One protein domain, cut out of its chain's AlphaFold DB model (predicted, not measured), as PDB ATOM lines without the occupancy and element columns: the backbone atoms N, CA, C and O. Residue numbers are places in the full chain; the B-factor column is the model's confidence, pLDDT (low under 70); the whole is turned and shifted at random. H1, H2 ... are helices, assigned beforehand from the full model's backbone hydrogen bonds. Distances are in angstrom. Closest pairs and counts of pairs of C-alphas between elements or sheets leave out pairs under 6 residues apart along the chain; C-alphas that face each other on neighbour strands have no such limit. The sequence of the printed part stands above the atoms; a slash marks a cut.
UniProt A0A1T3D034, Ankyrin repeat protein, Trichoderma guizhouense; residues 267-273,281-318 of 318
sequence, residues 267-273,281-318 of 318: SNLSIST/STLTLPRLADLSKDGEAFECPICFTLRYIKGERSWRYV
ATOM      1  N   SER A 267     474.280  12.212 630.902       32.88
ATOM      2  CA  SER A 267     473.635  12.212 632.215       32.88
ATOM      3  C   SER A 267     473.706  13.608 632.843       32.88
ATOM      4  O   SER A 267     474.771  14.218 632.959       32.88
ATOM      5  N   ASN A 268     472.533  14.098 633.231       38.50
ATOM      6  CA  ASN A 268     472.266  15.458 633.670       38.50
ATOM      7  C   ASN A 268     472.977  15.839 634.987       38.50
ATOM      8  O   ASN A 268     472.946  15.088 635.963       38.50
ATOM      9  N   LEU A 269     473.456  17.093 635.014       33.25
ATOM     10  CA  LEU A 269     473.897  17.925 636.150       33.25
ATOM     11  C   LEU A 269     475.390  17.853 636.548       33.25
ATOM     12  O   LEU A 269     475.843  16.937 637.232       33.25
ATOM     13  N   SER A 270     476.122  18.926 636.219       33.62
ATOM     14  CA  SER A 270     477.485  19.202 636.693       33.62
ATOM     15  C   SER A 270     477.507  20.551 637.419       33.62
ATOM     16  O   SER A 270     477.433  21.608 636.802       33.62
ATOM     17  N   ILE A 271     477.583  20.514 638.750       36.78
ATOM     18  CA  ILE A 271     478.062  21.621 639.583       36.78
ATOM     19  C   ILE A 271     479.241  21.045 640.357       36.78
ATOM     20  O   ILE A 271     479.066  20.156 641.189       36.78
ATOM     21  N   SER A 272     480.439  21.520 640.040       37.53
ATOM     22  CA  SER A 272     481.669  21.153 640.734       37.53
ATOM     23  C   SER A 272     481.892  22.123 641.891       37.53
ATOM     24  O   SER A 272     482.108  23.310 641.663       37.53
ATOM     25  N   THR A 273     481.861  21.631 643.128       36.81
ATOM     26  CA  THR A 273     482.339  22.374 644.302       36.81
ATOM     27  C   THR A 273     483.663  21.739 644.733       36.81
ATOM     28  O   THR A 273     483.690  20.586 645.162       36.81
ATOM     29  N   SER A 281     491.373  31.088 642.251       43.44
ATOM     30  CA  SER A 281     491.241  30.626 640.867       43.44
ATOM     31  C   SER A 281     489.747  30.548 640.577       43.44
ATOM     32  O   SER A 281     489.039  29.755 641.201       43.44
ATOM     33  N   THR A 282     489.235  31.422 639.711       45.12
ATOM     34  CA  THR A 282     487.819  31.459 639.328       45.12
ATOM     35  C   THR A 282     487.317  30.036 639.105       45.12
ATOM     36  O   THR A 282     487.906  29.294 638.322       45.12
ATOM     37  N   LEU A 283     486.248  29.641 639.809       60.84
ATOM     38  CA  LEU A 283     485.589  28.323 639.729       60.84
ATOM     39  C   LEU A 283     484.923  28.079 638.351       60.84
ATOM     40  O   LEU A 283     483.865  27.462 638.248       60.84
ATOM     41  N   THR A 284     485.504  28.629 637.292       68.94
ATOM     42  CA  THR A 284     485.055  28.607 635.911       68.94
ATOM     43  C   THR A 284     485.906  27.619 635.137       68.94
ATOM     44  O   THR A 284     487.134  27.652 635.210       68.94
ATOM     45  N   LEU A 285     485.247  26.764 634.362       77.50
ATOM     46  CA  LEU A 285     485.933  25.936 633.378       77.50
ATOM     47  C   LEU A 285     486.695  26.842 632.387       77.50
ATOM     48  O   LEU A 285     486.144  27.879 631.998       77.50
ATOM     49  N   PRO A 286     487.922  26.471 631.965       85.00
ATOM     50  CA  PRO A 286     488.591  27.110 630.828       85.00
ATOM     51  C   PRO A 286     487.696  27.063 629.586       85.00
ATOM     52  O   PRO A 286     486.817  26.203 629.516       85.00
ATOM     53  N   ARG A 287     487.893  27.937 628.595       87.19
ATOM     54  CA  ARG A 287     487.110  27.836 627.352       87.19
ATOM     55  C   ARG A 287     487.541  26.590 626.588       87.19
ATOM     56  O   ARG A 287     488.716  26.226 626.614       87.19
ATOM     57  N   LEU A 288     486.619  25.953 625.869       84.88
ATOM     58  CA  LEU A 288     486.962  24.790 625.051       84.88
ATOM     59  C   LEU A 288     487.988  25.162 623.976       84.88
ATOM     60  O   LEU A 288     488.877  24.365 623.711       84.88
ATOM     61  N   ALA A 289     487.906  26.372 623.416       86.25
ATOM     62  CA  ALA A 289     488.858  26.872 622.419       86.25
ATOM     63  C   ALA A 289     490.311  26.933 622.931       86.25
ATOM     64  O   ALA A 289     491.238  26.773 622.144       86.25
ATOM     65  N   ASP A 290     490.509  27.116 624.242       86.44
ATOM     66  CA  ASP A 290     491.844  27.157 624.849       86.44
ATOM     67  C   ASP A 290     492.424  25.741 625.038       86.44
ATOM     68  O   ASP A 290     493.636  25.566 625.141       86.44
ATOM     69  N   LEU A 291     491.556  24.723 625.097       85.12
ATOM     70  CA  LEU A 291     491.919  23.326 625.352       85.12
ATOM     71  C   LEU A 291     491.974  22.481 624.070       85.12
ATOM     72  O   LEU A 291     492.847  21.635 623.920       85.12
ATOM     73  N   SER A 292     491.026  22.696 623.162       85.69
ATOM     74  CA  SER A 292     490.811  21.954 621.923       85.69
ATOM     75  C   SER A 292     491.097  22.881 620.744       85.69
ATOM     76  O   SER A 292     490.193  23.486 620.162       85.69
ATOM     77  N   LYS A 293     492.385  23.015 620.412       77.88
ATOM     78  CA  LYS A 293     492.815  23.696 619.184       77.88
ATOM     79  C   LYS A 293     492.240  22.933 617.988       77.88
ATOM     80  O   LYS A 293     492.298  21.707 617.966       77.88
ATOM     81  N   ASP A 294     491.604  23.642 617.059       74.94
ATOM     82  CA  ASP A 294     491.015  23.094 615.825       74.94
ATOM     83  C   ASP A 294     490.005  21.945 616.018       74.94
ATOM     84  O   ASP A 294     489.780  21.127 615.125       74.94
ATOM     85  N   GLY A 295     489.372  21.868 617.196       76.75
ATOM     86  CA  GLY A 295     488.445  20.786 617.522       76.75
ATOM     87  C   GLY A 295     489.137  19.447 617.776       76.75
ATOM     88  O   GLY A 295     488.511  18.400 617.640       76.75
ATOM     89  N   GLU A 296     490.422  19.440 618.126       81.50
ATOM     90  CA  GLU A 296     491.155  18.216 618.445       81.50
ATOM     91  C   GLU A 296     490.832  17.663 619.839       81.50
ATOM     92  O   GLU A 296     490.308  18.345 620.724       81.50
ATOM     93  N   ALA A 297     491.149  16.385 620.053       86.44
ATOM     94  CA  ALA A 297     491.088  15.803 621.385       86.44
ATOM     95  C   ALA A 297     492.124  16.457 622.312       86.44
ATOM     96  O   ALA A 297     493.237  16.766 621.898       86.44
ATOM     97  N   PHE A 298     491.773  16.602 623.585       87.62
ATOM     98  CA  PHE A 298     492.585  17.288 624.584       87.62
ATOM     99  C   PHE A 298     492.578  16.534 625.912       87.62
ATOM    100  O   PHE A 298     491.683  15.728 626.187       87.62
ATOM    101  N   GLU A 299     493.560  16.799 626.770       87.69
ATOM    102  CA  GLU A 299     493.547  16.299 628.143       87.69
ATOM    103  C   GLU A 299     492.649  17.178 629.025       87.69
ATOM    104  O   GLU A 299     492.862  18.378 629.176       87.69
ATOM    105  N   CYS A 300     491.625  16.578 629.636       86.94
ATOM    106  CA  CYS A 300     490.727  17.309 630.525       86.94
ATOM    107  C   CYS A 300     491.469  17.797 631.789       86.94
ATOM    108  O   CYS A 300     491.946  16.952 632.548       86.94
ATOM    109  N   PRO A 301     491.452  19.102 632.125       86.50
ATOM    110  CA  PRO A 301     492.173  19.641 633.289       86.50
ATOM    111  C   PRO A 301     491.613  19.169 634.642       86.50
ATOM    112  O   PRO A 301     492.241  19.333 635.684       86.50
ATOM    113  N   ILE A 302     490.409  18.583 634.660       84.38
ATOM    114  CA  ILE A 302     489.776  18.101 635.893       84.38
ATOM    115  C   ILE A 302     490.179  16.659 636.187       84.38
ATOM    116  O   ILE A 302     490.540  16.344 637.324       84.38
ATOM    117  N   CYS A 303     490.067  15.779 635.191       82.88
ATOM    118  CA  CYS A 303     490.233  14.336 635.368       82.88
ATOM    119  C   CYS A 303     491.450  13.748 634.640       82.88
ATOM    120  O   CYS A 303     491.655  12.543 634.740       82.88
ATOM    121  N   PHE A 304     492.235  14.565 633.931       84.94
ATOM    122  CA  PHE A 304     493.440  14.179 633.184       84.94
ATOM    123  C   PHE A 304     493.233  12.971 632.272       84.94
ATOM    124  O   PHE A 304     494.018  12.031 632.234       84.94
ATOM    125  N   THR A 305     492.094  12.950 631.584       83.75
ATOM    126  CA  THR A 305     491.818  11.949 630.555       83.75
ATOM    127  C   THR A 305     491.636  12.641 629.230       83.75
ATOM    128  O   THR A 305     490.962  13.673 629.192       83.75
ATOM    129  N   LEU A 306     492.124  12.020 628.159       86.50
ATOM    130  CA  LEU A 306     491.831  12.463 626.799       86.50
ATOM    131  C   LEU A 306     490.322  12.462 626.532       86.50
ATOM    132  O   LEU A 306     489.633  11.464 626.768       86.50
ATOM    133  N   ARG A 307     489.820  13.600 626.056       85.25
ATOM    134  CA  ARG A 307     488.424  13.847 625.697       85.25
ATOM    135  C   ARG A 307     488.354  14.500 624.328       85.25
ATOM    136  O   ARG A 307     489.261  15.209 623.918       85.25
ATOM    137  N   TYR A 308     487.233  14.277 623.663       86.31
ATOM    138  CA  TYR A 308     486.823  14.998 622.470       86.31
ATOM    139  C   TYR A 308     485.401  15.494 622.719       86.31
ATOM    140  O   TYR A 308     484.554  14.709 623.151       86.31
ATOM    141  N   ILE A 309     485.159  16.788 622.520       83.75
ATOM    142  CA  ILE A 309     483.871  17.426 622.800       83.75
ATOM    143  C   ILE A 309     483.537  18.354 621.644       83.75
ATOM    144  O   ILE A 309     484.314  19.247 621.317       83.75
ATOM    145  N   LYS A 310     482.351  18.167 621.059       81.94
ATOM    146  CA  LYS A 310     481.837  19.052 620.017       81.94
ATOM    147  C   LYS A 310     481.178  20.274 620.667       81.94
ATOM    148  O   LYS A 310     480.050  20.202 621.153       81.94
ATOM    149  N   GLY A 311     481.901  21.393 620.672       82.88
ATOM    150  CA  GLY A 311     481.370  22.718 620.990       82.88
ATOM    151  C   GLY A 311     481.333  23.104 622.474       82.88
ATOM    152  O   GLY A 311     481.215  22.283 623.385       82.88
ATOM    153  N   GLU A 312     481.386  24.417 622.706       82.81
ATOM    154  CA  GLU A 312     481.472  25.033 624.038       82.81
ATOM    155  C   GLU A 312     480.281  24.677 624.940       82.81
ATOM    156  O   GLU A 312     480.422  24.529 626.154       82.81
ATOM    157  N   ARG A 313     479.084  24.521 624.357       80.44
ATOM    158  CA  ARG A 313     477.873  24.199 625.119       80.44
ATOM    159  C   ARG A 313     478.010  22.855 625.828       80.44
ATOM    160  O   ARG A 313     477.707  22.788 627.012       80.44
ATOM    161  N   SER A 314     478.496  21.831 625.134       80.19
ATOM    162  CA  SER A 314     478.695  20.487 625.685       80.19
ATOM    163  C   SER A 314     479.803  20.470 626.741       80.19
ATOM    164  O   SER A 314     479.670  19.804 627.766       80.19
ATOM    165  N   TRP A 315     480.858  21.273 626.552       82.88
ATOM    166  CA  TRP A 315     481.964  21.398 627.505       82.88
ATOM    167  C   TRP A 315     481.531  21.935 628.875       82.88
ATOM    168  O   TRP A 315     482.000  21.447 629.901       82.88
ATOM    169  N   ARG A 316     480.558  22.852 628.918       75.00
ATOM    170  CA  ARG A 316     480.015  23.392 630.181       75.00
ATOM    171  C   ARG A 316     479.363  22.346 631.091       75.00
ATOM    172  O   ARG A 316     479.073  22.657 632.244       75.00
ATOM    173  N   TYR A 317     479.109  21.140 630.584       67.94
ATOM    174  CA  TYR A 317     478.476  20.053 631.327       67.94
ATOM    175  C   TYR A 317     479.445  18.912 631.702       67.94
ATOM    176  O   TYR A 317     479.008  17.929 632.309       67.94
ATOM    177  N   VAL A 318     480.745  19.035 631.404       63.50
ATOM    178  CA  VAL A 318     481.801  18.059 631.772       63.50
ATOM    179  C   VAL A 318     482.374  18.302 633.164       63.50
ATOM    180  O   VAL A 318     482.803  17.307 633.796       63.50
TER     181      VAL A 318
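Overview. This is residues 267 to 273 and 281 to 318 of the 318 residues of the protein "Ankyrin repeat protein" of Trichoderma guizhouense (UniProt A0A1T3D034). This domain has little regular structure: a mostly looping chain with two very short helices, H1 and H2, joined by a long loop. Within that loop the chain folds back on itself, with residues 298 to 299 paired antiparallel with 306 to 307. The printed part has 45 residues with H1, then H2, and no named strand; its class is all helix, though the named elements hold only 8 residues. It is compact and rounded, with a radius of gyration of the C-alphas of 10.5 A and spans of 29 by 26 by 18 A.

Along the chain. H1, residues 288 to 291, measures 5.2 A from C-alpha 288 at (486.962, 24.790, 625.051) to C-alpha 291. H2, residues 312 to 315, measures 5.0 A and ends at C-alpha 315 at (481.964, 21.398, 627.505).

Arrangement. H1 and H2 only just touch, with 3 pairs of C-alphas within 8 A; the closest, those of Leu 288 and Glu 312, are 5.6 A apart. Both helices are too short for an O i to N i+4 pair; in each, the one O i to N i+3 pair is within hydrogen-bond range.

Size, cuts and confidence. The C-alphas farthest apart, of Thr 273 and Asp 294, are 29.8 A apart. Residues 274 to 280 are cut out, with 12.6 A between C-alphas 273 and 281. The link from H1 to H2 is long, 20 residues. The model's pLDDT is under 70 at residues 267 to 273, 281 to 284 and 317 to 318.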